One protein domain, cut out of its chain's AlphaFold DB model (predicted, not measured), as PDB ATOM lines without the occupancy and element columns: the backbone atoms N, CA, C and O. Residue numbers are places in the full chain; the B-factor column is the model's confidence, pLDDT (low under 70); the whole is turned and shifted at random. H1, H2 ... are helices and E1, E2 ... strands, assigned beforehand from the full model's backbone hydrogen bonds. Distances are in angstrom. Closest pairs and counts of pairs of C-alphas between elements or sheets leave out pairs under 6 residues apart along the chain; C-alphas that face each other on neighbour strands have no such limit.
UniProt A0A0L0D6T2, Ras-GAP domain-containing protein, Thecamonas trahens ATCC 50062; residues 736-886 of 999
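What this domain is: This is residues 736 to 886 of the 999 residues of the protein "Ras-GAP domain-containing protein" of Thecamonas trahens ATCC 50062 (UniProt A0A0L0D6T2). The long helix H4 runs through the middle of a helical body, with H1 and H6 packed on it, H3 beside H1, and a small strand hairpin, E1 and E2, next to the ends of H3 and H6. H2 lies across one end of H4, H7 packs on H6, and residues 830 to 835, of which 832 to 835 belong to H5, stick out. The 151 printed residues hold seven named helices and two named strands, in the order H1 H2 H3 H4 H5 E1 E2 H6 H7; the sheet E1 - E2 is antiparallel and the class is mostly helix. The whole is compact, with a radius of gyration of the C-alphas of 15.2 A and spans of 43 by 40 by 28 A.

How they stand to each other: Begin at the hairpin of E1, residues 843 to 846, and E2, residues 849 to 852: N 844 and O 851 are 3.0 A apart and N 851 and O 844 2.8 A, within hydrogen-bond range. Gln 795 of H3, residues 782 to 796, has its C-alpha 4.7 A from that of Ile 846. H4, residues 804 to 826, touches H6, residues 853 to 861, at a shallow tilt of 7 degrees, opposite ways; their closest C-alphas, Tyr 815 and Leu 853, are 6.1 A apart. H1, residues 753 to 770, touches H4 at a steep tilt of 35.5 degrees, only just past shallow, the same way, closest at the C-alphas of Val 761 and Thr 817, 5.0 A. H1 touches H3 at a shallow tilt of 17 degrees, opposite ways, closest at the C-alphas of Leu 760 and Ala 791, 6.8 A. H2, residues 775 to 780, touches residues 823 to 825 of H4 alone, about perpendicular at 83 degrees, with the C-alphas of Trp 775 and Ile 824 closest, 4.7 A. H5, residues 832 to 841, and H6 touch only at their ends, closest at the C-alphas of Phe 839 and Leu 853, 5.1 A. H7, residues 874 to 878, and H6 only just touch, with 3 pairs of C-alphas within 8 A, the closest being Ile 860 and Tyr 878, 6.5 A. Every O i to N i+4 pair is within hydrogen-bond range in H1, H2, H4 and H5, against 7 of 11 in H3, 4 of 5 in H6 and 0 of 1 in H7, where 2 of 2 O i to N i+3 pairs are.

Where its parts are: Find C-alpha 804 at (-17.506, 48.277, 67.672); from there H4 runs 32.4 A to C-alpha 826 at (-20.074, 17.156, 76.343). H1 measures 26.0 A, H3 23.9 A and H5 14.1 A. H7 ends at C-alpha 878, (-25.292, 45.031, 72.474).

The domain as a whole: The C-alphas of Met 772 and Ser 872, the two farthest apart, are 44.8 A apart. The printed part has no cut, and the link from H6 to H7 is long, 12 residues. Look for pLDDT under 70 at residues 736 to 738, 742 to 744, 771 to 783, 785 and 824 to 837; the mean of the printed part is 82.0.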
ATOM      1  N   GLU A 736     -32.171  27.614  83.071       51.28
ATOM      2  CA  GLU A 736     -31.024  27.800  83.973       51.28
ATOM      3  C   GLU A 736     -30.085  26.585  84.000       51.28
ATOM      4  O   GLU A 736     -28.871  26.746  84.123       51.28
ATOM      5  N   LEU A 737     -30.600  25.368  83.769       53.22
ATOM      6  CA  LEU A 737     -29.798  24.128  83.725       53.22
ATOM      7  C   LEU A 737     -28.737  24.124  82.619       53.22
ATOM      8  O   LEU A 737     -27.811  23.310  82.641       53.22
ATOM      9  N   PHE A 738     -28.894  24.996  81.626       66.81
ATOM     10  CA  PHE A 738     -28.006  25.088  80.477       66.81
ATOM     11  C   PHE A 738     -27.016  26.248  80.562       66.81
ATOM     12  O   PHE A 738     -26.227  26.429  79.629       66.81
ATOM     13  N   VAL A 739     -27.042  27.035  81.639       76.31
ATOM     14  CA  VAL A 739     -26.068  28.101  81.861       76.31
ATOM     15  C   VAL A 739     -24.830  27.489  82.516       76.31
ATOM     16  O   VAL A 739     -24.875  27.020  83.645       76.31
ATOM     17  N   VAL A 740     -23.715  27.442  81.790       79.44
ATOM     18  CA  VAL A 740     -22.533  26.651  82.196       79.44
ATOM     19  C   VAL A 740     -21.505  27.434  83.021       79.44
ATOM     20  O   VAL A 740     -20.480  26.885  83.398       79.44
ATOM     21  N   ASN A 741     -21.752  28.716  83.300       87.38
ATOM     22  CA  ASN A 741     -20.890  29.555  84.138       87.38
ATOM     23  C   ASN A 741     -21.639  30.166  85.326       87.38
ATOM     24  O   ASN A 741     -21.313  31.276  85.717       87.38
ATOM     25  N   VAL A 742     -22.654  29.489  85.868       68.81
ATOM     26  CA  VAL A 742     -23.371  29.892  87.100       68.81
ATOM     27  C   VAL A 742     -23.205  28.855  88.212       68.81
ATOM     28  O   VAL A 742     -24.030  28.765  89.116       68.81
ATOM     29  N   GLU A 743     -22.158  28.027  88.125       60.56
ATOM     30  CA  GLU A 743     -21.868  27.026  89.159       60.56
ATOM     31  C   GLU A 743     -21.530  27.692  90.502       60.56
ATOM     32  O   GLU A 743     -21.966  27.194  91.540       60.56
ATOM     33  N   GLU A 744     -20.854  28.849  90.471       63.28
ATOM     34  CA  GLU A 744     -20.607  29.720  91.626       63.28
ATOM     35  C   GLU A 744     -20.812  31.196  91.261       63.28
ATOM     36  O   GLU A 744     -20.561  31.602  90.123       63.28
ATOM     37  N   GLU A 745     -21.277  32.005  92.216       70.50
ATOM     38  CA  GLU A 745     -21.370  33.455  92.036       70.50
ATOM     39  C   GLU A 745     -19.980  34.091  92.056       70.50
ATOM     40  O   GLU A 745     -19.175  33.844  92.955       70.50
ATOM     41  N   TRP A 746     -19.702  34.952  91.077       82.00
ATOM     42  CA  TRP A 746     -18.438  35.681  91.051       82.00
ATOM     43  C   TRP A 746     -18.399  36.764  92.130       82.00
ATOM     44  O   TRP A 746     -19.155  37.735  92.052       82.00
ATOM     45  N   ASN A 747     -17.504  36.631  93.108       77.88
ATOM     46  CA  ASN A 747     -17.431  37.541  94.259       77.88
ATOM     47  C   ASN A 747     -16.206  38.466  94.269       77.88
ATOM     48  O   ASN A 747     -16.158  39.385  95.085       77.88
ATOM     49  N   ASP A 748     -15.269  38.277  93.343       82.69
ATOM     50  CA  ASP A 748     -14.071  39.110  93.225       82.69
ATOM     51  C   ASP A 748     -14.306  40.368  92.368       82.69
ATOM     52  O   ASP A 748     -15.346  40.542  91.719       82.69
ATOM     53  N   GLU A 749     -13.313  41.264  92.337       84.88
ATOM     54  CA  GLU A 749     -13.333  42.431  91.453       84.88
ATOM     55  C   GLU A 749     -13.452  42.016  89.979       84.88
ATOM     56  O   GLU A 749     -12.807  41.081  89.507       84.88
ATOM     57  N   VAL A 750     -14.297  42.733  89.239       89.81
ATOM     58  CA  VAL A 750     -14.615  42.414  87.844       89.81
ATOM     59  C   VAL A 750     -13.687  43.184  86.909       89.81
ATOM     60  O   VAL A 750     -13.674  44.418  86.902       89.81
ATOM     61  N   ARG A 751     -12.935  42.465  86.074       93.81
ATOM     62  CA  ARG A 751     -12.032  43.047  85.075       93.81
ATOM     63  C   ARG A 751     -12.805  43.567  83.852       93.81
ATOM     64  O   ARG A 751     -13.954  43.186  83.606       93.81
ATOM     65  N   PRO A 752     -12.177  44.418  83.015       93.69
ATOM     66  CA  PRO A 752     -12.772  44.848  81.753       93.69
ATOM     67  C   PRO A 752     -13.139  43.659  80.855       93.69
ATOM     68  O   PRO A 752     -12.321  42.765  80.643       93.69
ATOM     69  N   ALA A 753     -14.337  43.685  80.259       94.75
ATOM     70  CA  ALA A 753     -14.905  42.555  79.514       94.75
ATOM     71  C   ALA A 753     -13.951  41.962  78.458       94.75
ATOM     72  O   ALA A 753     -13.801  40.747  78.354       94.75
ATOM     73  N   VAL A 754     -13.259  42.815  77.694       94.69
ATOM     74  CA  VAL A 754     -12.293  42.384  76.668       94.69
ATOM     75  C   VAL A 754     -11.111  41.618  77.270       94.69
ATOM     76  O   VAL A 754     -10.675  40.627  76.693       94.69
ATOM     77  N   ALA A 755     -10.598  42.049  78.425       94.19
ATOM     78  CA  ALA A 755      -9.497  41.357  79.091       94.19
ATOM     79  C   ALA A 755      -9.937  39.961  79.554       94.19
ATOM     80  O   ALA A 755      -9.226  38.988  79.312       94.19
ATOM     81  N   VAL A 756     -11.146  39.860  80.120       95.50
ATOM     82  CA  VAL A 756     -11.749  38.582  80.527       95.50
ATOM     83  C   VAL A 756     -11.891  37.640  79.330       95.50
ATOM     84  O   VAL A 756     -11.494  36.481  79.409       95.50
ATOM     85  N   SER A 757     -12.401  38.114  78.188       96.12
ATOM     86  CA  SER A 757     -12.596  37.233  77.026       96.12
ATOM     87  C   SER A 757     -11.285  36.721  76.428       96.12
ATOM     88  O   SER A 757     -11.229  35.557  76.028       96.12
ATOM     89  N   ILE A 758     -10.239  37.556  76.382       94.94
ATOM     90  CA  ILE A 758      -8.894  37.174  75.923       94.94
ATOM     91  C   ILE A 758      -8.297  36.115  76.853       94.94
ATOM     92  O   ILE A 758      -7.773  35.104  76.381       94.94
ATOM     93  N   ASP A 759      -8.397  36.323  78.165       94.38
ATOM     94  CA  ASP A 759      -7.867  35.406  79.174       94.38
ATOM     95  C   ASP A 759      -8.557  34.036  79.102       94.38
ATOM     96  O   ASP A 759      -7.891  33.009  78.966       94.38
ATOM     97  N   LEU A 760      -9.894  34.013  79.050       94.88
ATOM     98  CA  LEU A 760     -10.675  32.774  78.987       94.88
ATOM     99  C   LEU A 760     -10.374  31.934  77.738       94.88
ATOM    100  O   LEU A 760     -10.175  30.721  77.848       94.88
ATOM    101  N   VAL A 761     -10.341  32.544  76.545       93.12
ATOM    102  CA  VAL A 761     -10.037  31.800  75.308       93.12
ATOM    103  C   VAL A 761      -8.585  31.307  75.298       93.12
ATOM    104  O   VAL A 761      -8.313  30.184  74.871       93.12
ATOM    105  N   THR A 762      -7.654  32.098  75.843       91.62
ATOM    106  CA  THR A 762      -6.238  31.722  75.957       91.62
ATOM    107  C   THR A 762      -6.047  30.566  76.937       91.62
ATOM    108  O   THR A 762      -5.298  29.630  76.650       91.62
ATOM    109  N   HIS A 763      -6.736  30.599  78.079       88.88
ATOM    110  CA  HIS A 763      -6.670  29.556  79.098       88.88
ATOM    111  C   HIS A 763      -7.158  28.213  78.537       88.88
ATOM    112  O   HIS A 763      -6.419  27.226  78.596       88.88
ATOM    113  N   LEU A 764      -8.329  28.177  77.890       85.56
ATOM    114  CA  LEU A 764      -8.813  26.961  77.224       85.56
ATOM    115  C   LEU A 764      -7.873  26.480  76.115       85.56
ATOM    116  O   LEU A 764      -7.638  25.277  75.993       85.56
ATOM    117  N   GLY A 765      -7.300  27.402  75.339       82.75
ATOM    118  CA  GLY A 765      -6.318  27.065  74.312       82.75
ATOM    119  C   GLY A 765      -5.088  26.350  74.883       82.75
ATOM    120  O   GLY A 765      -4.668  25.318  74.358       82.75
ATOM    121  N   ARG A 766      -4.543  26.843  76.005       83.88
ATOM    122  CA  ARG A 766      -3.429  26.185  76.713       83.88
ATOM    123  C   ARG A 766      -3.835  24.813  77.241       83.88
ATOM    124  O   ARG A 766      -3.111  23.851  77.014       83.88
ATOM    125  N   LEU A 767      -5.001  24.718  77.881       77.19
ATOM    126  CA  LEU A 767      -5.527  23.474  78.444       77.19
ATOM    127  C   LEU A 767      -5.619  22.362  77.400       77.19
ATOM    128  O   LEU A 767      -5.032  21.296  77.563       77.19
ATOM    129  N   VAL A 768      -6.312  22.614  76.295       72.75
ATOM    130  CA  VAL A 768      -6.520  21.593  75.262       72.75
ATOM    131  C   VAL A 768      -5.193  21.186  74.602       72.75
ATOM    132  O   VAL A 768      -5.005  20.007  74.295       72.75
ATOM    133  N   LYS A 769      -4.240  22.122  74.459       75.19
ATOM    134  CA  LYS A 769      -2.883  21.843  73.962       75.19
ATOM    135  C   LYS A 769      -2.083  20.957  74.924       75.19
ATOM    136  O   LYS A 769      -1.450  20.005  74.477       75.19
ATOM    137  N   THR A 770      -2.142  21.222  76.232       71.06
ATOM    138  CA  THR A 770      -1.446  20.433  77.265       71.06
ATOM    139  C   THR A 770      -1.904  18.975  77.298       71.06
ATOM    140  O   THR A 770      -1.078  18.081  77.437       71.06
ATOM    141  N   PHE A 771      -3.201  18.720  77.131       58.78
ATOM    142  CA  PHE A 771      -3.768  17.368  77.192       58.78
ATOM    143  C   PHE A 771      -3.873  16.678  75.822       58.78
ATOM    144  O   PHE A 771      -4.624  15.712  75.682       58.78
ATOM    145  N   MET A 772      -3.151  17.172  74.808       59.41
ATOM    146  CA  MET A 772      -3.129  16.617  73.447       59.41
ATOM    147  C   MET A 772      -4.534  16.314  72.891       59.41
ATOM    148  O   MET A 772      -4.756  15.266  72.291       59.41
ATOM    149  N   TYR A 773      -5.489  17.228  73.094       57.78
ATOM    150  CA  TYR A 773      -6.867  17.108  72.593       57.78
ATOM    151  C   TYR A 773      -7.723  15.988  73.231       57.78
ATOM    152  O   TYR A 773      -8.804  15.671  72.732       57.78
ATOM    153  N   GLY A 774      -7.303  15.420  74.367       54.12
ATOM    154  CA  GLY A 774      -8.106  14.478  75.154       54.12
ATOM    155  C   GLY A 774      -9.176  15.174  76.002       54.12
ATOM    156  O   GLY A 774      -8.931  15.474  77.168       54.12
ATOM    157  N   TRP A 775     -10.369  15.417  75.440       59.69
ATOM    158  CA  TRP A 775     -11.473  16.156  76.091       59.69
ATOM    159  C   TRP A 775     -11.808  15.659  77.505       59.69
ATOM    160  O   TRP A 775     -11.948  16.456  78.431       59.69
ATOM    161  N   THR A 776     -11.870  14.339  77.686       49.09
ATOM    162  CA  THR A 776     -12.154  13.686  78.971       49.09
ATOM    163  C   THR A 776     -11.061  13.941  80.008       49.09
ATOM    164  O   THR A 776     -11.364  14.235  81.165       49.09
ATOM    165  N   SER A 777      -9.793  13.903  79.597       48.78
ATOM    166  CA  SER A 777      -8.644  14.204  80.456       48.78
ATOM    167  C   SER A 777      -8.625  15.673  80.884       48.78
ATOM    168  O   SER A 777      -8.364  15.970  82.049       48.78
ATOM    169  N   VAL A 778      -8.975  16.593  79.973       55.72
ATOM    170  CA  VAL A 778      -9.104  18.026  80.289       55.72
ATOM    171  C   VAL A 778     -10.225  18.251  81.298       55.72
ATOM    172  O   VAL A 778      -9.984  18.880  82.327       55.72
ATOM    173  N   ALA A 779     -11.417  17.691  81.059       49.91
ATOM    174  CA  ALA A 779     -12.573  17.826  81.949       49.91
ATOM    175  C   ALA A 779     -12.288  17.308  83.370       49.91
ATOM    176  O   ALA A 779     -12.864  17.797  84.343       49.91
ATOM    177  N   GLY A 780     -11.390  16.323  83.483       44.53
ATOM    178  CA  GLY A 780     -10.875  15.741  84.723       44.53
ATOM    179  C   GLY A 780      -9.966  16.662  85.547       44.53
ATOM    180  O   GLY A 780      -9.913  16.522  86.770       44.53
ATOM    181  N   SER A 781      -9.270  17.593  84.889       52.97
ATOM    182  CA  SER A 781      -8.085  18.286  85.409       52.97
ATOM    183  C   SER A 781      -8.377  19.407  86.412       52.97
ATOM    184  O   SER A 781      -9.439  20.031  86.391       52.97
ATOM    185  N   ARG A 782      -7.394  19.718  87.274       60.66
ATOM    186  CA  ARG A 782      -7.470  20.878  88.180       60.66
ATOM    187  C   ARG A 782      -7.551  22.186  87.401       60.66
ATOM    188  O   ARG A 782      -8.369  23.029  87.727       60.66
ATOM    189  N   GLN A 783      -6.747  22.301  86.355       69.06
ATOM    190  CA  GLN A 783      -6.624  23.509  85.553       69.06
ATOM    191  C   GLN A 783      -7.943  23.851  84.840       69.06
ATOM    192  O   GLN A 783      -8.292  25.019  84.707       69.06
ATOM    193  N   PHE A 784      -8.721  22.844  84.428       71.12
ATOM    194  CA  PHE A 784     -10.055  23.083  83.878       71.12
ATOM    195  C   PHE A 784     -11.062  23.553  84.940       71.12
ATOM    196  O   PHE A 784     -11.908  24.386  84.633       71.12
ATOM    197  N   ARG A 785     -10.949  23.096  86.196       65.00
ATOM    198  CA  ARG A 785     -11.765  23.635  87.303       65.00
ATOM    199  C   ARG A 785     -11.461  25.108  87.554       65.00
ATOM    200  O   ARG A 785     -12.386  25.904  87.655       65.00
ATOM    201  N   ASP A 786     -10.178  25.467  87.570       72.31
ATOM    202  CA  ASP A 786      -9.749  26.862  87.721       72.31
ATOM    203  C   ASP A 786     -10.331  27.730  86.587       72.31
ATOM    204  O   ASP A 786     -10.783  28.848  86.818       72.31
ATOM    205  N   PHE A 787     -10.404  27.194  85.362       85.81
ATOM    206  CA  PHE A 787     -11.086  27.859  84.251       85.81
ATOM    207  C   PHE A 787     -12.592  28.069  84.499       85.81
ATOM    208  O   PHE A 787     -13.081  29.168  84.240       85.81
ATOM    209  N   VAL A 788     -13.331  27.059  84.980       78.19
ATOM    210  CA  VAL A 788     -14.785  27.173  85.224       78.19
ATOM    211  C   VAL A 788     -15.090  28.267  86.249       78.19
ATOM    212  O   VAL A 788     -16.005  29.061  86.029       78.19
ATOM    213  N   LEU A 789     -14.282  28.368  87.309       76.69
ATOM    214  CA  LEU A 789     -14.408  29.425  88.318       76.69
ATOM    215  C   LEU A 789     -14.187  30.815  87.707       76.69
ATOM    216  O   LEU A 789     -15.026  31.700  87.854       76.69
ATOM    217  N   VAL A 790     -13.105  30.991  86.943       85.94
ATOM    218  CA  VAL A 790     -12.801  32.273  86.279       85.94
ATOM    219  C   VAL A 790     -13.844  32.620  85.206       85.94
ATOM    220  O   VAL A 790     -14.137  33.792  84.984       85.94
ATOM    221  N   ALA A 791     -14.478  31.633  84.564       90.19
ATOM    222  CA  ALA A 791     -15.586  31.872  83.635       90.19
ATOM    223  C   ALA A 791     -16.836  32.459  84.325       90.19
ATOM    224  O   ALA A 791     -17.667  33.083  83.652       90.19
ATOM    225  N   GLY A 792     -16.960  32.302  85.649       87.44
ATOM    226  CA  GLY A 792     -17.981  32.954  86.469       87.44
ATOM    227  C   GLY A 792     -17.901  34.482  86.423       87.44
ATOM    228  O   GLY A 792     -18.938  35.141  86.456       87.44
ATOM    229  N   GLU A 793     -16.715  35.066  86.214       93.44
ATOM    230  CA  GLU A 793     -16.518  36.522  86.104       93.44
ATOM    231  C   GLU A 793     -17.415  37.164  85.039       93.44
ATOM    232  O   GLU A 793     -17.923  38.275  85.221       93.44
ATOM    233  N   LEU A 794     -17.698  36.431  83.955       94.88
ATOM    234  CA  LEU A 794     -18.595  36.875  82.888       94.88
ATOM    235  C   LEU A 794     -19.976  37.279  83.406       94.88
ATOM    236  O   LEU A 794     -20.571  38.185  82.832       94.88
ATOM    237  N   GLN A 795     -20.474  36.688  84.493       92.69
ATOM    238  CA  GLN A 795     -21.779  37.028  85.068       92.69
ATOM    239  C   GLN A 795     -21.913  38.528  85.363       92.69
ATOM    240  O   GLN A 795     -23.003  39.081  85.218       92.69
ATOM    241  N   LYS A 796     -20.813  39.193  85.749       91.19
ATOM    242  CA  LYS A 796     -20.817  40.576  86.249       91.19
ATOM    243  C   LYS A 796     -20.092  41.580  85.342       91.19
ATOM    244  O   LYS A 796     -20.080  42.769  85.655       91.19
ATOM    245  N   VAL A 797     -19.518  41.154  84.209       93.38
ATOM    246  CA  VAL A 797     -18.813  42.070  83.285       93.38
ATOM    247  C   VAL A 797     -19.735  43.150  82.714       93.38
ATOM    248  O   VAL A 797     -20.839  42.870  82.244       93.38
ATOM    249  N   SER A 798     -19.248  44.393  82.676       90.75
ATOM    250  CA  SER A 798     -19.944  45.472  81.974       90.75
ATOM    251  C   SER A 798     -19.668  45.419  80.472       90.75
ATOM    252  O   SER A 798     -18.519  45.472  80.032       90.75
ATOM    253  N   LEU A 799     -20.736  45.380  79.672       88.88
ATOM    254  CA  LEU A 799     -20.673  45.448  78.207       88.88
ATOM    255  C   LEU A 799     -20.746  46.888  77.659       88.88
ATOM    256  O   LEU A 799     -20.688  47.095  76.444       88.88
ATOM    257  N   ALA A 800     -20.863  47.892  78.533       81.94
ATOM    258  CA  ALA A 800     -20.908  49.305  78.167       81.94
ATOM    259  C   ALA A 800     -19.808  50.101  78.907       81.94
ATOM    260  O   ALA A 800     -19.689  49.944  80.124       81.94
ATOM    261  N   PRO A 801     -19.030  50.972  78.223       76.81
ATOM    262  CA  PRO A 801     -19.107  51.372  76.813       76.81
ATOM    263  C   PRO A 801     -18.071  50.654  75.916       76.81
ATOM    264  O   PRO A 801     -16.973  51.160  75.716       76.81
ATOM    265  N   LEU A 802     -18.413  49.502  75.323       88.62
ATOM    266  CA  LEU A 802     -17.542  48.851  74.326       88.62
ATOM    267  C   LEU A 802     -17.727  49.462  72.926       88.62
ATOM    268  O   LEU A 802     -18.858  49.512  72.414       88.62
ATOM    269  N   SER A 803     -16.620  49.846  72.280       90.38
ATOM    270  CA  SER A 803     -16.561  50.223  70.858       90.38
ATOM    271  C   SER A 803     -16.925  49.053  69.933       90.38
ATOM    272  O   SER A 803     -16.989  47.896  70.354       90.38
ATOM    273  N   ALA A 804     -17.151  49.321  68.641       86.81
ATOM    274  CA  ALA A 804     -17.506  48.277  67.672       86.81
ATOM    275  C   ALA A 804     -16.437  47.170  67.569       86.81
ATOM    276  O   ALA A 804     -16.778  45.987  67.517       86.81
ATOM    277  N   ASN A 805     -15.148  47.533  67.593       91.12
ATOM    278  CA  ASN A 805     -14.048  46.568  67.539       91.12
ATOM    279  C   ASN A 805     -13.883  45.800  68.856       91.12
ATOM    280  O   ASN A 805     -13.729  44.581  68.818       91.12
ATOM    281  N   GLU A 806     -14.001  46.461  70.010       93.81
ATOM    282  CA  GLU A 806     -13.973  45.784  71.315       93.81
ATOM    283  C   GLU A 806     -15.129  44.797  71.470       93.81
ATOM    284  O   GLU A 806     -14.942  43.677  71.936       93.81
ATOM    285  N   ARG A 807     -16.321  45.176  71.008       93.62
ATOM    286  CA  ARG A 807     -17.514  44.329  71.032       93.62
ATOM    287  C   ARG A 807     -17.385  43.123  70.103       93.62
ATOM    288  O   ARG A 807     -17.694  42.009  70.524       93.62
ATOM    289  N   LYS A 808     -16.901  43.318  68.866       93.56
ATOM    290  CA  LYS A 808     -16.568  42.215  67.941       93.56
ATOM    291  C   LYS A 808     -15.571  41.254  68.588       93.56
ATOM    292  O   LYS A 808     -15.844  40.060  68.666       93.56
ATOM    293  N   CYS A 809     -14.460  41.793  69.088       95.19
ATOM    294  CA  CYS A 809     -13.398  41.046  69.758       95.19
ATOM    295  C   CYS A 809     -13.948  40.208  70.915       95.19
ATOM    296  O   CYS A 809     -13.743  38.996  70.966       95.19
ATOM    297  N   PHE A 810     -14.689  40.851  71.819       96.75
ATOM    298  CA  PHE A 810     -15.270  40.210  72.987       96.75
ATOM    299  C   PHE A 810     -16.144  39.016  72.599       96.75
ATOM    300  O   PHE A 810     -15.867  37.894  73.012       96.75
ATOM    301  N   PHE A 811     -17.156  39.227  71.757       97.00
ATOM    302  CA  PHE A 811     -18.122  38.178  71.442       97.00
ATOM    303  C   PHE A 811     -17.560  37.057  70.557       97.00
ATOM    304  O   PHE A 811     -18.019  35.924  70.688       97.00
ATOM    305  N   ILE A 812     -16.563  37.320  69.703       96.69
ATOM    306  CA  ILE A 812     -15.868  36.253  68.959       96.69
ATOM    307  C   ILE A 812     -15.075  35.365  69.926       96.69
ATOM    308  O   ILE A 812     -15.202  34.141  69.866       96.69
ATOM    309  N   ASN A 813     -14.306  35.968  70.840       96.50
ATOM    310  CA  ASN A 813     -13.554  35.217  71.846       96.50
ATOM    311  C   ASN A 813     -14.507  34.394  72.724       96.50
ATOM    312  O   ASN A 813     -14.313  33.191  72.848       96.50
ATOM    313  N   ILE A 814     -15.591  34.993  73.234       96.88
ATOM    314  CA  ILE A 814     -16.577  34.279  74.062       96.88
ATOM    315  C   ILE A 814     -17.293  33.160  73.298       96.88
ATOM    316  O   ILE A 814     -17.514  32.093  73.872       96.88
ATOM    317  N   TYR A 815     -17.633  33.356  72.019       96.12
ATOM    318  CA  TYR A 815     -18.197  32.285  71.194       96.12
ATOM    319  C   TYR A 815     -17.245  31.088  71.144       96.12
ATOM    320  O   TYR A 815     -17.649  29.966  71.449       96.12
ATOM    321  N   ASN A 816     -15.976  31.334  70.813       93.88
ATOM    322  CA  ASN A 816     -14.965  30.286  70.724       93.88
ATOM    323  C   ASN A 816     -14.723  29.623  72.092       93.88
ATOM    324  O   ASN A 816     -14.686  28.397  72.169       93.88
ATOM    325  N   THR A 817     -14.668  30.400  73.181       94.44
ATOM    326  CA  THR A 817     -14.579  29.880  74.553       94.44
ATOM    327  C   THR A 817     -15.749  28.958  74.883       94.44
ATOM    328  O   THR A 817     -15.530  27.869  75.403       94.44
ATOM    329  N   LEU A 818     -16.990  29.359  74.586       93.00
ATOM    330  CA  LEU A 818     -18.173  28.553  74.890       93.00
ATOM    331  C   LEU A 818     -18.194  27.256  74.070       93.00
ATOM    332  O   LEU A 818     -18.439  26.196  74.635       93.00
ATOM    333  N   VAL A 819     -17.883  27.299  72.768       89.38
ATOM    334  CA  VAL A 819     -17.793  26.073  71.950       89.38
ATOM    335  C   VAL A 819     -16.742  25.116  72.519       89.38
ATOM    336  O   VAL A 819     -17.033  23.931  72.690       89.38
ATOM    337  N   THR A 820     -15.544  25.611  72.852       86.88
ATOM    338  CA  THR A 820     -14.465  24.783  73.413       86.88
ATOM    339  C   THR A 820     -14.823  24.228  74.790       86.88
ATOM    340  O   THR A 820     -14.612  23.041  75.032       86.88
ATOM    341  N   HIS A 821     -15.418  25.039  75.669       86.56
ATOM    342  CA  HIS A 821     -15.901  24.597  76.977       86.56
ATOM    343  C   HIS A 821     -16.901  23.438  76.824       86.56
ATOM    344  O   HIS A 821     -16.741  22.380  77.432       86.56
ATOM    345  N   LEU A 822     -17.879  23.582  75.929       78.88
ATOM    346  CA  LEU A 822     -18.878  22.545  75.679       78.88
ATOM    347  C   LEU A 822     -18.288  21.283  75.033       78.88
ATOM    348  O   LEU A 822     -18.757  20.188  75.330       78.88
ATOM    349  N   TYR A 823     -17.251  21.391  74.198       77.06
ATOM    350  CA  TYR A 823     -16.536  20.214  73.681       77.06
ATOM    351  C   TYR A 823     -15.817  19.450  74.797       77.06
ATOM    352  O   TYR A 823     -15.830  18.223  74.790       77.06
ATOM    353  N   ILE A 824     -15.237  20.154  75.773       68.00
ATOM    354  CA  ILE A 824     -14.606  19.527  76.942       68.00
ATOM    355  C   ILE A 824     -15.659  18.822  77.811       68.00
ATOM    356  O   ILE A 824     -15.447  17.685  78.221       68.00
ATOM    357  N   MET A 825     -16.806  19.463  78.062       62.66
ATOM    358  CA  MET A 825     -17.857  18.913  78.931       62.66
ATOM    359  C   MET A 825     -18.687  17.798  78.285       62.66
ATOM    360  O   MET A 825     -19.050  16.829  78.948       62.66
ATOM    361  N   CYS A 826     -19.065  17.973  77.018       61.22
ATOM    362  CA  CYS A 826     -20.074  17.156  76.343       61.22
ATOM    363  C   CYS A 826     -19.524  16.363  75.151       61.22
ATOM    364  O   CYS A 826     -20.230  15.502  74.626       61.22
ATOM    365  N   GLY A 827     -18.298  16.647  74.706       63.59
ATOM    366  CA  GLY A 827     -17.755  16.123  73.457       63.59
ATOM    367  C   GLY A 827     -18.314  16.813  72.197       63.59
ATOM    368  O   GLY A 827     -19.239  17.630  72.268       63.59
ATOM    369  N   PRO A 828     -17.750  16.503  71.014       65.50
ATOM    370  CA  PRO A 828     -18.180  17.074  69.739       65.50
ATOM    371  C   PRO A 828     -19.583  16.576  69.326       65.50
ATOM    372  O   PRO A 828     -19.837  15.371  69.358       65.50
ATOM    373  N   PRO A 829     -20.498  17.451  68.860       63.69
ATOM    374  CA  PRO A 829     -21.830  17.043  68.420       63.69
ATOM    375  C   PRO A 829     -21.794  16.382  67.030       63.69
ATOM    376  O   PRO A 829     -21.591  17.022  65.990       63.69
ATOM    377  N   THR A 830     -22.043  15.077  66.986       58.91
ATOM    378  CA  THR A 830     -21.908  14.253  65.772       58.91
ATOM    379  C   THR A 830     -23.196  14.138  64.943       58.91
ATOM    380  O   THR A 830     -23.109  13.935  63.730       58.91
ATOM    381  N   SER A 831     -24.376  14.372  65.527       54.03
ATOM    382  CA  SER A 831     -25.681  14.295  64.850       54.03
ATOM    383  C   SER A 831     -26.362  15.660  64.663       54.03
ATOM    384  O   SER A 831     -26.072  16.656  65.324       54.03
ATOM    385  N   ILE A 832     -27.308  15.742  63.720       56.84
ATOM    386  CA  ILE A 832     -28.011  16.999  63.388       56.84
ATOM    387  C   ILE A 832     -28.814  17.524  64.589       56.84
ATOM    388  O   ILE A 832     -28.889  18.735  64.810       56.84
ATOM    389  N   PHE A 833     -29.426  16.624  65.363       50.41
ATOM    390  CA  PHE A 833     -30.217  17.000  66.531       50.41
ATOM    391  C   PHE A 833     -29.326  17.461  67.687       50.41
ATOM    392  O   PHE A 833     -29.596  18.524  68.252       50.41
ATOM    393  N   SER A 834     -28.239  16.732  67.978       55.84
ATOM    394  CA  SER A 834     -27.285  17.143  69.010       55.84
ATOM    395  C   SER A 834     -26.657  18.486  68.660       55.84
ATOM    396  O   SER A 834     -26.656  19.361  69.512       55.84
ATOM    397  N   ARG A 835     -26.303  18.743  67.391       67.06
ATOM    398  CA  ARG A 835     -25.870  20.076  66.928       67.06
ATOM    399  C   ARG A 835     -26.933  21.143  67.168       67.06
ATOM    400  O   ARG A 835     -26.645  22.188  67.741       67.06
ATOM    401  N   LYS A 836     -28.182  20.900  66.761       66.56
ATOM    402  CA  LYS A 836     -29.262  21.883  66.949       66.56
ATOM    403  C   LYS A 836     -29.452  22.233  68.427       66.56
ATOM    404  O   LYS A 836     -29.671  23.401  68.726       66.56
ATOM    405  N   SER A 837     -29.372  21.245  69.316       64.81
ATOM    406  CA  SER A 837     -29.441  21.446  70.764       64.81
ATOM    407  C   SER A 837     -28.195  22.164  71.292       64.81
ATOM    408  O   SER A 837     -28.322  23.153  72.005       64.81
ATOM    409  N   PHE A 838     -27.008  21.732  70.865       71.38
ATOM    410  CA  PHE A 838     -25.705  22.274  71.243       71.38
ATOM    411  C   PHE A 838     -25.636  23.791  71.023       71.38
ATOM    412  O   PHE A 838     -25.310  24.535  71.938       71.38
ATOM    413  N   PHE A 839     -26.060  24.272  69.849       81.44
ATOM    414  CA  PHE A 839     -26.029  25.704  69.527       81.44
ATOM    415  C   PHE A 839     -27.202  26.523  70.102       81.44
ATOM    416  O   PHE A 839     -27.173  27.752  70.025       81.44
ATOM    417  N   LYS A 840     -28.276  25.885  70.594       80.25
ATOM    418  CA  LYS A 840     -29.510  26.575  71.035       80.25
ATOM    419  C   LYS A 840     -29.807  26.490  72.525       80.25
ATOM    420  O   LYS A 840     -30.627  27.275  72.980       80.25
ATOM    421  N   LYS A 841     -29.247  25.519  73.246       74.31
ATOM    422  CA  LYS A 841     -29.596  25.282  74.649       74.31
ATOM    423  C   LYS A 841     -28.539  25.808  75.601       74.31
ATOM    424  O   LYS A 841     -28.898  26.576  76.477       74.31
ATOM    425  N   PHE A 842     -27.271  25.439  75.407       79.44
ATOM    426  CA  PHE A 842     -26.174  25.853  76.284       79.44
ATOM    427  C   PHE A 842     -25.886  27.352  76.190       79.44
ATOM    428  O   PHE A 842     -25.885  27.919  75.091       79.44
ATOM    429  N   LYS A 843     -25.658  27.974  77.349       87.88
ATOM    430  CA  LYS A 843     -25.582  29.423  77.538       87.88
ATOM    431  C   LYS A 843     -24.414  29.808  78.446       87.88
ATOM    432  O   LYS A 843     -24.064  29.065  79.357       87.88
ATOM    433  N   TYR A 844     -23.899  31.017  78.255       93.31
ATOM    434  CA  TYR A 844     -23.209  31.756  79.314       93.31
ATOM    435  C   TYR A 844     -24.086  32.896  79.822       93.31
ATOM    436  O   TYR A 844     -24.748  33.557  79.024       93.31
ATOM    437  N   ASN A 845     -24.057  33.143  81.129       91.56
ATOM    438  CA  ASN A 845     -24.486  34.400  81.724       91.56
ATOM    439  C   ASN A 845     -23.361  35.429  81.542       91.56
ATOM    440  O   ASN A 845     -22.236  35.210  81.994       91.56
ATOM    441  N   ILE A 846     -23.664  36.514  80.832       94.88
ATOM    442  CA  ILE A 846     -22.742  37.601  80.520       94.88
ATOM    443  C   ILE A 846     -23.399  38.922  80.921       94.88
ATOM    444  O   ILE A 846     -24.394  39.325  80.315       94.88
ATOM    445  N   GLY A 847     -22.849  39.600  81.927       89.94
ATOM    446  CA  GLY A 847     -23.365  40.876  82.427       89.94
ATOM    447  C   GLY A 847     -24.836  40.809  82.853       89.94
ATOM    448  O   GLY A 847     -25.603  41.724  82.554       89.94
ATOM    449  N   GLY A 848     -25.245  39.698  83.473       86.75
ATOM    450  CA  GLY A 848     -26.611  39.443  83.939       86.75
ATOM    451  C   GLY A 848     -27.579  38.895  82.886       86.75
ATOM    452  O   GLY A 848     -28.755  38.706  83.191       86.75
ATOM    453  N   TYR A 849     -27.130  38.628  81.656       90.94
ATOM    454  CA  TYR A 849     -27.980  38.100  80.588       90.94
ATOM    455  C   TYR A 849     -27.462  36.771  80.044       90.94
ATOM    456  O   TYR A 849     -26.271  36.608  79.795       90.94
ATOM    457  N   SER A 850     -28.365  35.831  79.768       89.94
ATOM    458  CA  SER A 850     -27.997  34.532  79.198       89.94
ATOM    459  C   SER A 850     -27.852  34.592  77.674       89.94
ATOM    460  O   SER A 850     -28.732  35.102  76.973       89.94
ATOM    461  N   TYR A 851     -26.772  34.023  77.142       94.06
ATOM    462  CA  TYR A 851     -26.458  33.992  75.713       94.06
ATOM    463  C   TYR A 851     -26.109  32.582  75.247       94.06
ATOM    464  O   TYR A 851     -25.120  32.003  75.692       94.06
ATOM    465  N   THR A 852     -26.880  32.051  74.297       93.25
ATOM    466  CA  THR A 852     -26.505  30.842  73.550       93.25
ATOM    467  C   THR A 852     -25.472  31.158  72.468       93.25
ATOM    468  O   THR A 852     -25.307  32.308  72.051       93.25
ATOM    469  N   LEU A 853     -24.838  30.125  71.907       93.44
ATOM    470  CA  LEU A 853     -23.986  30.277  70.719       93.44
ATOM    471  C   LEU A 853     -24.729  30.955  69.554       93.44
ATOM    472  O   LEU A 853     -24.175  31.825  68.880       93.44
ATOM    473  N   ASN A 854     -26.003  30.610  69.334       93.62
ATOM    474  CA  ASN A 854     -26.823  31.265  68.313       93.62
ATOM    475  C   ASN A 854     -27.151  32.721  68.653       93.62
ATOM    476  O   ASN A 854     -27.206  33.545  67.740       93.62
ATOM    477  N   ASP A 855     -27.361  33.055  69.923       95.31
ATOM    478  CA  ASP A 855     -27.607  34.436  70.347       95.31
ATOM    479  C   ASP A 855     -26.380  35.308  70.081       95.31
ATOM    480  O   ASP A 855     -26.501  36.386  69.501       95.31
ATOM    481  N   ILE A 856     -25.186  34.807  70.403       96.50
ATOM    482  CA  ILE A 856     -23.926  35.503  70.124       96.50
ATOM    483  C   ILE A 856     -23.729  35.657  68.613       96.50
ATOM    484  O   ILE A 856     -23.567  36.765  68.101       96.50
ATOM    485  N   TYR A 857     -23.793  34.559  67.864       95.19
ATOM    486  CA  TYR A 857     -23.463  34.575  66.444       95.19
ATOM    487  C   TYR A 857     -24.526  35.280  65.589       95.19
ATOM    488  O   TYR A 857     -24.208  36.159  64.787       95.19
ATOM    489  N   HIS A 858     -25.806  34.935  65.745       94.12
ATOM    490  CA  HIS A 858     -26.887  35.502  64.935       94.12
ATOM    491  C   HIS A 858     -27.490  36.784  65.512       94.12
ATOM    492  O   HIS A 858     -27.932  37.637  64.738       94.12
ATOM    493  N   GLY A 859     -27.552  36.899  66.838       93.69
ATOM    494  CA  GLY A 859     -28.135  38.039  67.540       93.69
ATOM    495  C   GLY A 859     -27.157  39.201  67.664       93.69
ATOM    496  O   GLY A 859     -27.496  40.330  67.307       93.69
ATOM    497  N   ILE A 860     -25.930  38.936  68.107       95.19
ATOM    498  CA  ILE A 860     -24.935  39.985  68.346       95.19
ATOM    499  C   ILE A 860     -24.082  40.252  67.103       95.19
ATOM    500  O   ILE A 860     -24.192  41.325  66.504       95.19
ATOM    501  N   LEU A 861     -23.275  39.275  66.681       95.50
ATOM    502  CA  LEU A 861     -22.244  39.467  65.658       95.50
ATOM    503  C   LEU A 861     -22.833  39.687  64.254       95.50
ATOM    504  O   LEU A 861     -22.389  40.559  63.512       95.50
ATOM    505  N   ARG A 862     -23.905  38.969  63.895       93.69
ATOM    506  CA  ARG A 862     -24.643  39.176  62.631       93.69
ATOM    507  C   ARG A 862     -25.745  40.231  62.725       93.69
ATOM    508  O   ARG A 862     -26.725  40.146  61.983       93.69
ATOM    509  N   CYS A 863     -25.610  41.210  63.619       92.94
ATOM    510  CA  CYS A 863     -26.497  42.380  63.695       92.94
ATOM    511  C   CYS A 863     -27.983  42.006  63.833       92.94
ATOM    512  O   CYS A 863     -28.852  42.585  63.180       92.94
ATOM    513  N   ASN A 864     -28.272  40.959  64.608       92.69
ATOM    514  CA  ASN A 864     -29.612  40.418  64.811       92.69
ATOM    515  C   ASN A 864     -30.383  40.070  63.515       92.69
ATOM    516  O   ASN A 864     -31.615  40.089  63.486       92.69
ATOM    517  N   ARG A 865     -29.692  39.714  62.418       84.81
ATOM    518  CA  ARG A 865     -30.319  39.432  61.106       84.81
ATOM    519  C   ARG A 865     -31.355  38.304  61.134       84.81
ATOM    520  O   ARG A 865     -32.306  38.339  60.357       84.81
ATOM    521  N   LYS A 866     -31.209  37.319  62.030       85.00
ATOM    522  CA  LYS A 866     -32.208  36.247  62.237       85.00
ATOM    523  C   LYS A 866     -33.280  36.580  63.282       85.00
ATOM    524  O   LYS A 866     -34.080  35.707  63.601       85.00
ATOM    525  N   LYS A 867     -33.329  37.822  63.779       88.81
ATOM    526  CA  LYS A 867     -34.280  38.287  64.804       88.81
ATOM    527  C   LYS A 867     -34.254  37.413  66.067       88.81
ATOM    528  O   LYS A 867     -35.303  37.032  66.576       88.81
ATOM    529  N   MET A 868     -33.050  37.098  66.545       89.00
ATOM    530  CA  MET A 868     -32.841  36.395  67.816       89.00
ATOM    531  C   MET A 868     -33.391  37.213  68.989       89.00
ATOM    532  O   MET A 868     -34.046  36.668  69.870       89.00
ATOM    533  N   PHE A 869     -33.193  38.532  68.949       92.31
ATOM    534  CA  PHE A 869     -33.662  39.464  69.972       92.31
ATOM    535  C   PHE A 869     -34.834  40.299  69.452       92.31
ATOM    536  O   PHE A 869     -34.791  40.842  68.341       92.31
ATOM    537  N   LYS A 870     -35.897  40.410  70.253       91.31
ATOM    538  CA  LYS A 870     -37.029  41.310  69.972       91.31
ATOM    539  C   LYS A 870     -36.642  42.754  70.315       91.31
ATOM    540  O   LYS A 870     -35.675  42.985  71.022       91.31
ATOM    541  N   LYS A 871     -37.424  43.741  69.859       88.62
ATOM    542  CA  LYS A 871     -37.170  45.166  70.171       88.62
ATOM    543  C   LYS A 871     -37.169  45.484  71.673       88.62
ATOM    544  O   LYS A 871     -36.532  46.444  72.073       88.62
ATOM    545  N   SER A 872     -37.899  44.702  72.468       91.12
ATOM    546  CA  SER A 872     -37.969  44.821  73.927       91.12
ATOM    547  C   SER A 872     -36.847  44.080  74.658       91.12
ATOM    548  O   SER A 872     -36.756  44.184  75.873       91.12
ATOM    549  N   ASP A 873     -36.049  43.277  73.950       89.88
ATOM    550  CA  ASP A 873     -34.987  42.483  74.559       89.88
ATOM    551  C   ASP A 873     -33.768  43.384  74.820       89.88
ATOM    552  O   ASP A 873     -33.221  43.947  73.865       89.88
ATOM    553  N   PRO A 874     -33.321  43.532  76.079       91.19
ATOM    554  CA  PRO A 874     -32.216  44.423  76.428       91.19
ATOM    555  C   PRO A 874     -30.904  44.023  75.745       91.19
ATOM    556  O   PRO A 874     -30.077  44.884  75.443       91.19
ATOM    557  N   ARG A 875     -30.730  42.737  75.405       93.31
ATOM    558  CA  ARG A 875     -29.522  42.236  74.736       93.31
ATOM    559  C   ARG A 875     -29.345  42.816  73.333       93.31
ATOM    560  O   ARG A 875     -28.222  42.859  72.835       93.31
ATOM    561  N   LEU A 876     -30.425  43.307  72.714       93.06
ATOM    562  CA  LEU A 876     -30.386  43.955  71.402       93.06
ATOM    563  C   LEU A 876     -29.500  45.210  71.394       93.06
ATOM    564  O   LEU A 876     -28.894  45.513  70.368       93.06
ATOM    565  N   ALA A 877     -29.386  45.920  72.523       90.62
ATOM    566  CA  ALA A 877     -28.529  47.102  72.641       90.62
ATOM    567  C   ALA A 877     -27.040  46.777  72.413       90.62
ATOM    568  O   ALA A 877     -26.266  47.629  71.970       90.62
ATOM    569  N   TYR A 878     -26.651  45.525  72.663       92.31
ATOM    570  CA  TYR A 878     -25.292  45.031  72.474       92.31
ATOM    571  C   TYR A 878     -25.068  44.403  71.098       92.31
ATOM    572  O   TYR A 878     -23.964  43.947  70.822       92.31
ATOM    573  N   SER A 879     -26.059  44.366  70.203       92.81
ATOM    574  CA  SER A 879     -25.837  43.900  68.832       92.81
ATOM    575  C   SER A 879     -24.893  44.838  68.074       92.81
ATOM    576  O   SER A 879     -24.839  46.044  68.329       92.81
ATOM    577  N   ILE A 880     -24.138  44.288  67.120       91.62
ATOM    578  CA  ILE A 880     -23.366  45.111  66.185       91.62
ATOM    579  C   ILE A 880     -24.354  45.898  65.305       91.62
ATOM    580  O   ILE A 880     -25.316  45.302  64.803       91.62
ATOM    581  N   PRO A 881     -24.160  47.215  65.112       89.12
ATOM    582  CA  PRO A 881     -24.981  47.988  64.192       89.12
ATOM    583  C   PRO A 881     -24.883  47.438  62.759       89.12
ATOM    584  O   PRO A 881     -23.792  47.085  62.319       89.12
ATOM    585  N   PRO A 882     -25.973  47.419  61.968       87.50
ATOM    586  CA  PRO A 882     -25.939  46.884  60.603       87.50
ATOM    587  C   PRO A 882     -24.891  47.517  59.672       87.50
ATOM    588  O   PRO A 882     -24.473  46.859  58.721       87.50
ATOM    589  N   GLY A 883     -24.494  48.771  59.927       86.06
ATOM    590  CA  GLY A 883     -23.447  49.475  59.177       86.06
ATOM    591  C   GLY A 883     -22.029  48.967  59.451       86.06
ATOM    592  O   GLY A 883     -21.185  49.058  58.568       86.06
ATOM    593  N   ASP A 884     -21.806  48.353  60.615       88.00
ATOM    594  CA  ASP A 884     -20.505  47.836  61.059       88.00
ATOM    595  C   ASP A 884     -20.407  46.308  60.899       88.00
ATOM    596  O   ASP A 884     -19.522  45.659  61.463       88.00
ATOM    597  N   PHE A 885     -21.349  45.704  60.163       91.81
ATOM    598  CA  PHE A 885     -21.360  44.268  59.912       91.81
ATOM    599  C   PHE A 885     -20.110  43.830  59.147       91.81
ATOM    600  O   PHE A 885     -19.870  44.272  58.024       91.81
ATOM    601  N   ASP A 886     -19.388  42.870  59.717       92.38
ATOM    602  CA  ASP A 886     -18.193  42.296  59.114       92.38
ATOM    603  C   ASP A 886     -18.449  40.837  58.695       92.38
ATOM    604  O   ASP A 886     -18.694  39.993  59.558       92.38
TER     605      ASP A 886